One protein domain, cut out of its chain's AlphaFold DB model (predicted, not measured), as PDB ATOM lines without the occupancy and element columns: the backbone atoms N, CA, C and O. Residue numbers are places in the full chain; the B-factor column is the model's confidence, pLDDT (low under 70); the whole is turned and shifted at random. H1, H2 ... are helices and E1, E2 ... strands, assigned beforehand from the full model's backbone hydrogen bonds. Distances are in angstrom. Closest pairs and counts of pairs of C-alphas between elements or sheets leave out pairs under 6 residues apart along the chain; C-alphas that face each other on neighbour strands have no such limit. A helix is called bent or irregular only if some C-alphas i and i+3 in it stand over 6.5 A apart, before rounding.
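Overview. This is residues 34 to 94 of the 100 residues of the protein "Hydrophobin" of Heliocybe sulcata (UniProt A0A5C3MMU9). A long, bent and twisted ribbon of two antiparallel strands, E2 and E3, has the short strand E1 beside E2 toward one end and the helix H1 over the other end. The printed part has 61 residues with three named strands and one named helix, in the order E1, E2, H1, E3 along the chain; the sheet runs E1, E2, E3, all antiparallel. The class is mixed, helices and strands. The whole is only just compact, close to loose, with a radius of gyration of the C-alphas of 12.4 A, and its outline is only just elongated, spanning 35 by 23 by 20 A.

Arrangement. Strand E1, residues 38 to 41, is an edge strand and forms a hairpin with the inner strand E2, residues 49 to 57, their directions at 110 degrees. Across this pair N 40 and O 50 are 2.9 A apart and N 52 and O 38 are 2.8 A apart, both within hydrogen-bond range. E2 is also the antiparallel neighbour of E3, residues 81 to 89, the other edge strand, with 161 degrees between their directions. Within hydrogen-bond range here are N 51 and O 87, 2.8 A, and N 82 and O 56, 2.9 A. E2 bends by 90 degrees at residue 53 and E3 by 89 degrees at residue 85; the C-alphas of these residues face each other at 5.7 A. The sheet is strongly twisted, with C-alphas up to 5.4 A off its best plane. Helix H1, residues 61 to 70, is on the sheet, over E2 and E3, at a height over the sheet of 10.8 A. It runs along the strands, at 20 degrees to E2 on the local plane. Its closest C-alphas to E2 are those of Ala 63 and Glu 56, 6.8 A apart, and to E3 those of Ala 63 and Val 82, 7.6 A apart. In H1 every O i to N i+4 pair is within hydrogen-bond range.

Along the chain. E1, Asp 38 to Leu 41, begins with C-alpha 38 at (18.752, 2.600, 44.833). E2, Leu 49 to Lys 57, measures 18.8 A from first to last C-alpha. H1, Pro 61 to Val 70, is 14.5 A long, with C-alpha 61 at (15.707, -16.994, 44.181). E3, Leu 81 to Ile 89, measures 18.5 A and ends with C-alpha 89 at (10.258, 10.121, 45.762).

Size, cuts and confidence. The two C-alphas farthest apart, those of Pro 61 and Gly 92, are 35.6 A apart. The printed part has no cut. The link from E2 to H1 is tight; those from E1 to E2 and from H1 to E3 are short. The mean pLDDT of the printed part is 70.3, and residues 34 to 48, 75 to 79 and 90 to 94 of the model are under 70.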
ATOM      1  N   PHE A  34      19.070  10.802  53.406       47.78
ATOM      2  CA  PHE A  34      19.155  10.149  52.104       47.78
ATOM      3  C   PHE A  34      19.429   8.658  52.330       47.78
ATOM      4  O   PHE A  34      20.534   8.171  52.121       47.78
ATOM      5  N   GLN A  35      18.414   7.919  52.789       53.00
ATOM      6  CA  GLN A  35      18.477   6.452  52.914       53.00
ATOM      7  C   GLN A  35      18.136   5.719  51.607       53.00
ATOM      8  O   GLN A  35      17.945   4.505  51.598       53.00
ATOM      9  N   CYS A  36      18.077   6.437  50.487       58.34
ATOM     10  CA  CYS A  36      17.949   5.838  49.169       58.34
ATOM     11  C   CYS A  36      19.213   5.058  48.807       58.34
ATOM     12  O   CYS A  36      20.230   5.662  48.471       58.34
ATOM     13  N   MET A  37      19.140   3.731  48.868       60.47
ATOM     14  CA  MET A  37      20.223   2.869  48.394       60.47
ATOM     15  C   MET A  37      20.163   2.705  46.870       60.47
ATOM     16  O   MET A  37      21.210   2.690  46.232       60.47
ATOM     17  N   ASP A  38      18.959   2.713  46.280       66.94
ATOM     18  CA  ASP A  38      18.752   2.600  44.833       66.94
ATOM     19  C   ASP A  38      17.546   3.405  44.333       66.94
ATOM     20  O   ASP A  38      16.475   3.340  44.932       66.94
ATOM     21  N   VAL A  39      17.686   4.108  43.202       64.56
ATOM     22  CA  VAL A  39      16.598   4.876  42.565       64.56
ATOM     23  C   VAL A  39      16.169   4.208  41.261       64.56
ATOM     24  O   VAL A  39      16.990   4.005  40.368       64.56
ATOM     25  N   VAL A  40      14.874   3.924  41.116       69.94
ATOM     26  CA  VAL A  40      14.280   3.348  39.900       69.94
ATOM     27  C   VAL A  40      13.138   4.215  39.370       69.94
ATOM     28  O   VAL A  40      12.410   4.851  40.130       69.94
ATOM     29  N   LEU A  41      12.979   4.239  38.045       64.12
ATOM     30  CA  LEU A  41      11.860   4.888  37.365       64.12
ATOM     31  C   LEU A  41      10.693   3.904  37.246       64.12
ATOM     32  O   LEU A  41      10.879   2.753  36.847       64.12
ATOM     33  N   HIS A  42       9.488   4.353  37.578       68.94
ATOM     34  CA  HIS A  42       8.301   3.521  37.436       68.94
ATOM     35  C   HIS A  42       7.769   3.573  36.004       68.94
ATOM     36  O   HIS A  42       7.626   4.636  35.405       68.94
ATOM     37  N   TYR A  43       7.466   2.404  35.440       62.22
ATOM     38  CA  TYR A  43       7.138   2.265  34.018       62.22
ATOM     39  C   TYR A  43       5.828   2.961  33.597       62.22
ATOM     40  O   TYR A  43       5.647   3.238  32.416       62.22
ATOM     41  N   GLN A  44       4.925   3.242  34.540       56.41
ATOM     42  CA  GLN A  44       3.642   3.912  34.283       56.41
ATOM     43  C   GLN A  44       3.706   5.440  34.385       56.41
ATOM     44  O   GLN A  44       2.801   6.114  33.896       56.41
ATOM     45  N   THR A  45       4.755   6.001  34.987       58.88
ATOM     46  CA  THR A  45       4.883   7.444  35.189       58.88
ATOM     47  C   THR A  45       6.319   7.876  34.918       58.88
ATOM     48  O   THR A  45       7.198   7.858  35.777       58.88
ATOM     49  N   THR A  46       6.580   8.281  33.675       57.25
ATOM     50  CA  THR A  46       7.837   8.937  33.298       57.25
ATOM     51  C   THR A  46       7.948  10.270  34.040       57.25
ATOM     52  O   THR A  46       7.449  11.288  33.566       57.25
ATOM     53  N   GLY A  47       8.551  10.252  35.225       60.81
ATOM     54  CA  GLY A  47       8.670  11.424  36.095       60.81
ATOM     55  C   GLY A  47       8.688  11.089  37.582       60.81
ATOM     56  O   GLY A  47       9.264  11.857  38.349       60.81
ATOM     57  N   ASP A  48       8.146   9.932  37.974       64.44
ATOM     58  CA  ASP A  48       8.181   9.495  39.367       64.44
ATOM     59  C   ASP A  48       9.405   8.614  39.613       64.44
ATOM     60  O   ASP A  48       9.602   7.558  38.999       64.44
ATOM     61  N   LEU A  49      10.247   9.084  40.527       71.00
ATOM     62  CA  LEU A  49      11.396   8.349  41.028       71.00
ATOM     63  C   LEU A  49      10.960   7.559  42.262       71.00
ATOM     64  O   LEU A  49      10.189   8.051  43.079       71.00
ATOM     65  N   TYR A  50      11.463   6.342  42.418       71.44
ATOM     66  CA  TYR A  50      11.196   5.500  43.582       71.44
ATOM     67  C   TYR A  50      12.518   5.083  44.206       71.44
ATOM     68  O   TYR A  50      13.408   4.633  43.486       71.44
ATOM     69  N   CYS A  51      12.646   5.204  45.529       82.31
ATOM     70  CA  CYS A  51      13.793   4.658  46.247       82.31
ATOM     71  C   CYS A  51      13.490   3.306  46.826       82.31
ATOM     72  O   CYS A  51      12.592   3.177  47.651       82.31
ATOM     73  N   CYS A  52      14.302   2.336  46.454       80.25
ATOM     74  CA  CYS A  52      14.228   0.982  46.949       80.25
ATOM     75  C   CYS A  52      15.338   0.742  47.967       80.25
ATOM     76  O   CYS A  52      16.413   1.346  47.902       80.25
ATOM     77  N   ASN A  53      15.058  -0.130  48.933       75.38
ATOM     78  CA  ASN A  53      16.055  -0.534  49.918       75.38
ATOM     79  C   ASN A  53      17.141  -1.414  49.282       75.38
ATOM     80  O   ASN A  53      18.308  -1.276  49.633       75.38
ATOM     81  N   SER A  54      16.738  -2.250  48.322       73.44
ATOM     82  CA  SER A  54      17.631  -3.058  47.494       73.44
ATOM     83  C   SER A  54      17.060  -3.214  46.094       73.44
ATOM     84  O   SER A  54      15.855  -3.426  45.931       73.44
ATOM     85  N   VAL A  55      17.928  -3.174  45.088       79.94
ATOM     86  CA  VAL A  55      17.614  -3.620  43.729       79.94
ATOM     87  C   VAL A  55      18.304  -4.953  43.462       79.94
ATOM     88  O   VAL A  55      19.528  -5.053  43.489       79.94
ATOM     89  N   GLU A  56      17.512  -5.982  43.171       77.06
ATOM     90  CA  GLU A  56      18.014  -7.308  42.814       77.06
ATOM     91  C   GLU A  56      17.561  -7.716  41.416       77.06
ATOM     92  O   GLU A  56      16.591  -7.200  40.854       77.06
ATOM     93  N   LYS A  57      18.286  -8.665  40.822       79.38
ATOM     94  CA  LYS A  57      17.831  -9.307  39.590       79.38
ATOM     95  C   LYS A  57      16.594 -10.131  39.914       79.38
ATOM     96  O   LYS A  57      16.588 -10.887  40.880       79.38
ATOM     97  N   ALA A  58      15.584 -10.063  39.058       74.81
ATOM     98  CA  ALA A  58      14.383 -10.874  39.205       74.81
ATOM     99  C   ALA A  58      14.677 -12.386  39.175       74.81
ATOM    100  O   ALA A  58      13.900 -13.171  39.710       74.81
ATOM    101  N   SER A  59      15.805 -12.793  38.585       75.69
ATOM    102  CA  SER A  59      16.302 -14.169  38.599       75.69
ATOM    103  C   SER A  59      16.910 -14.622  39.927       75.69
ATOM    104  O   SER A  59      17.276 -15.790  40.029       75.69
ATOM    105  N   ASP A  60      17.082 -13.735  40.913       79.50
ATOM    106  CA  ASP A  60      17.503 -14.154  42.249       79.50
ATOM    107  C   ASP A  60      16.394 -15.010  42.889       79.50
ATOM    108  O   ASP A  60      15.217 -14.640  42.794       79.50
ATOM    109  N   PRO A  61      16.711 -16.154  43.528       78.44
ATOM    110  CA  PRO A  61      15.707 -16.994  44.181       78.44
ATOM    111  C   PRO A  61      14.864 -16.224  45.205       78.44
ATOM    112  O   PRO A  61      13.673 -16.513  45.359       78.44
ATOM    113  N   THR A  62      15.446 -15.222  45.867       79.06
ATOM    114  CA  THR A  62      14.765 -14.374  46.849       79.06
ATOM    115  C   THR A  62      13.725 -13.491  46.163       79.06
ATOM    116  O   THR A  62      12.547 -13.513  46.530       79.06
ATOM    117  N   ALA A  63      14.127 -12.790  45.101       75.12
ATOM    118  CA  ALA A  63      13.247 -11.940  44.306       75.12
ATOM    119  C   ALA A  63      12.150 -12.747  43.593       75.12
ATOM    120  O   ALA A  63      10.981 -12.373  43.642       75.12
ATOM    121  N   SER A  64      12.493 -13.888  42.989       77.12
ATOM    122  CA  SER A  64      11.543 -14.788  42.320       77.12
ATOM    123  C   SER A  64      10.477 -15.331  43.274       77.12
ATOM    124  O   SER A  64       9.304 -15.404  42.909       77.12
ATOM    125  N   THR A  65      10.853 -15.667  44.513       81.81
ATOM    126  CA  THR A  65       9.898 -16.119  45.540       81.81
ATOM    127  C   THR A  65       8.939 -14.996  45.930       81.81
ATOM    128  O   THR A  65       7.727 -15.211  46.010       81.81
ATOM    129  N   LEU A  66       9.459 -13.779  46.113       80.25
ATOM    130  CA  LEU A  66       8.641 -12.611  46.433       80.25
ATOM    131  C   LEU A  66       7.681 -12.263  45.285       80.25
ATOM    132  O   LEU A  66       6.480 -12.122  45.503       80.25
ATOM    133  N   LEU A  67       8.176 -12.202  44.049       76.50
ATOM    134  CA  LEU A  67       7.376 -11.928  42.850       76.50
ATOM    135  C   LEU A  67       6.299 -12.997  42.622       76.50
ATOM    136  O   LEU A  67       5.154 -12.666  42.307       76.50
ATOM    137  N   GLY A  68       6.636 -14.269  42.858       78.31
ATOM    138  CA  GLY A  68       5.700 -15.387  42.787       78.31
ATOM    139  C   GLY A  68       4.570 -15.290  43.812       78.31
ATOM    140  O   GLY A  68       3.430 -15.616  43.488       78.31
ATOM    141  N   SER A  69       4.843 -14.766  45.014       79.44
ATOM    142  CA  SER A  69       3.806 -14.562  46.039       79.44
ATOM    143  C   SER A  69       2.792 -13.466  45.684       79.44
ATOM    144  O   SER A  69       1.661 -13.501  46.159       79.44
ATOM    145  N   VAL A  70       3.174 -12.535  44.803       80.38
ATOM    146  CA  VAL A  70       2.313 -11.453  44.286       80.38
ATOM    147  C   VAL A  70       1.704 -11.813  42.916       80.38
ATOM    148  O   VAL A  70       0.867 -11.084  42.393       80.38
ATOM    149  N   GLY A  71       2.082 -12.955  42.325       74.81
ATOM    150  CA  GLY A  71       1.592 -13.396  41.013       74.81
ATOM    151  C   GLY A  71       2.220 -12.663  39.822       74.81
ATOM    152  O   GLY A  71       1.686 -12.713  38.714       74.81
ATOM    153  N   LEU A  72       3.354 -11.986  40.025       76.69
ATOM    154  CA  LEU A  72       4.112 -11.327  38.962       76.69
ATOM    155  C   LEU A  72       5.004 -12.355  38.254       76.69
ATOM    156  O   LEU A  72       6.098 -12.675  38.715       76.69
ATOM    157  N   VAL A  73       4.532 -12.875  37.119       71.69
ATOM    158  CA  VAL A  73       5.305 -13.781  36.259       71.69
ATOM    159  C   VAL A  73       6.037 -12.965  35.197       71.69
ATOM    160  O   VAL A  73       5.430 -12.460  34.254       71.69
ATOM    161  N   LEU A  74       7.353 -12.836  35.350       72.00
ATOM    162  CA  LEU A  74       8.217 -12.219  34.345       72.00
ATOM    163  C   LEU A  74       8.603 -13.271  33.298       72.00
ATOM    164  O   LEU A  74       9.074 -14.349  33.650       72.00
ATOM    165  N   GLN A  75       8.411 -12.956  32.015       64.00
ATOM    166  CA  GLN A  75       8.778 -13.847  30.904       64.00
ATOM    167  C   GLN A  75      10.304 -14.003  30.762       64.00
ATOM    168  O   GLN A  75      10.765 -15.072  30.378       64.00
ATOM    169  N   ASP A  76      11.075 -12.987  31.165       66.12
ATOM    170  CA  ASP A  76      12.543 -12.972  31.106       66.12
ATOM    171  C   ASP A  76      13.154 -12.413  32.412       66.12
ATOM    172  O   ASP A  76      13.581 -11.258  32.463       66.12
ATOM    173  N   PRO A  77      13.225 -13.195  33.506       66.31
ATOM    174  CA  PRO A  77      13.691 -12.700  34.808       66.31
ATOM    175  C   PRO A  77      15.213 -12.462  34.890       66.31
ATOM    176  O   PRO A  77      15.684 -11.837  35.836       66.31
ATOM    177  N   ALA A  78      16.005 -12.945  33.925       68.50
ATOM    178  CA  ALA A  78      17.475 -12.926  33.982       68.50
ATOM    179  C   ALA A  78      18.109 -11.532  33.820       68.50
ATOM    180  O   ALA A  78      19.187 -11.268  34.361       68.50
ATOM    181  N   ASP A  79      17.453 -10.647  33.073       67.88
ATOM    182  CA  ASP A  79      17.973  -9.311  32.750       67.88
ATOM    183  C   ASP A  79      17.122  -8.188  33.365       67.88
ATOM    184  O   ASP A  79      17.462  -7.011  33.264       67.88
ATOM    185  N   VAL A  80      16.025  -8.552  34.035       73.81
ATOM    186  CA  VAL A  80      15.114  -7.611  34.687       73.81
ATOM    187  C   VAL A  80      15.582  -7.352  36.109       73.81
ATOM    188  O   VAL A  80      15.877  -8.275  36.867       73.81
ATOM    189  N   LEU A  81      15.623  -6.076  36.473       75.56
ATOM    190  CA  LEU A  81      15.869  -5.642  37.838       75.56
ATOM    191  C   LEU A  81      14.567  -5.265  38.501       75.56
ATOM    192  O   LEU A  81      13.713  -4.619  37.895       75.56
ATOM    193  N   VAL A  82      14.454  -5.654  39.760       77.69
ATOM    194  CA  VAL A  82      13.318  -5.340  40.605       77.69
ATOM    195  C   VAL A  82      13.820  -4.661  41.864       77.69
ATOM    196  O   VAL A  82      14.770  -5.105  42.505       77.69
ATOM    197  N   GLY A  83      13.180  -3.550  42.201       78.56
ATOM    198  CA  GLY A  83      13.374  -2.902  43.483       78.56
ATOM    199  C   GLY A  83      12.493  -3.554  44.539       78.56
ATOM    200  O   GLY A  83      11.292  -3.731  44.327       78.56
ATOM    201  N   LEU A  84      13.084  -3.907  45.675       76.56
ATOM    202  CA  LEU A  84      12.387  -4.421  46.846       76.56
ATOM    203  C   LEU A  84      12.210  -3.289  47.861       76.56
ATOM    204  O   LEU A  84      13.137  -2.515  48.117       76.56
ATOM    205  N   THR A  85      11.011  -3.201  48.442       78.38
ATOM    206  CA  THR A  85      10.653  -2.186  49.449       78.38
ATOM    207  C   THR A  85      10.922  -0.765  48.942       78.38
ATOM    208  O   THR A  85      11.821  -0.075  49.425       78.38
ATOM    209  N   CYS A  86      10.165  -0.343  47.925       80.25
ATOM    210  CA  CYS A  86      10.329   0.966  47.297       80.25
ATOM    211  C   CYS A  86       9.356   2.013  47.851       80.25
ATOM    212  O   CYS A  86       8.158   1.755  47.956       80.25
ATOM    213  N   SER A  87       9.867   3.208  48.140       78.19
ATOM    214  CA  SER A  87       9.103   4.388  48.543       78.19
ATOM    215  C   SER A  87       9.104   5.437  47.421       78.19
ATOM    216  O   SER A  87      10.157   5.663  46.815       78.19
ATOM    217  N   PRO A  88       7.961   6.070  47.101       70.19
ATOM    218  CA  PRO A  88       7.898   7.116  46.084       70.19
ATOM    219  C   PRO A  88       8.673   8.365  46.518       70.19
ATOM    220  O   PRO A  88       8.485   8.887  47.615       70.19
ATOM    221  N   ILE A  89       9.514   8.872  45.620       70.94
ATOM    222  CA  ILE A  89      10.258  10.121  45.762       70.94
ATOM    223  C   ILE A  89       9.505  11.180  44.969       70.94
ATOM    224  O   ILE A  89       9.599  11.263  43.743       70.94
ATOM    225  N   GLY A  90       8.721  11.990  45.673       63.56
ATOM    226  CA  GLY A  90       8.081  13.145  45.061       63.56
ATOM    227  C   GLY A  90       9.128  14.168  44.616       63.56
ATOM    228  O   GLY A  90      10.124  14.402  45.295       63.56
ATOM    229  N   ILE A  91       8.867  14.862  43.511       54.72
ATOM    230  CA  ILE A  91       9.686  15.973  42.988       54.72
ATOM    231  C   ILE A  91       9.955  17.118  43.994       54.72
ATOM    232  O   ILE A  91      10.753  18.007  43.710       54.72
ATOM    233  N   GLY A  92       9.318  17.105  45.169       55.69
ATOM    234  CA  GLY A  92       9.542  18.053  46.262       55.69
ATOM    235  C   GLY A  92      10.743  17.756  47.170       55.69
ATOM    236  O   GLY A  92      11.116  18.628  47.944       55.69
ATOM    237  N   SER A  93      11.379  16.579  47.093       50.31
ATOM    238  CA  SER A  93      12.430  16.176  48.052       50.31
ATOM    239  C   SER A  93      13.872  16.277  47.534       50.31
ATOM    240  O   SER A  93      14.812  16.010  48.276       50.31
ATOM    241  N   ILE A  94      14.088  16.682  46.277       54.91
ATOM    242  CA  ILE A  94      15.436  16.834  45.680       54.91
ATOM    243  C   ILE A  94      16.050  18.236  45.857       54.91
ATOM    244  O   ILE A  94      17.127  18.507  45.333       54.91
TER     245      ILE A  94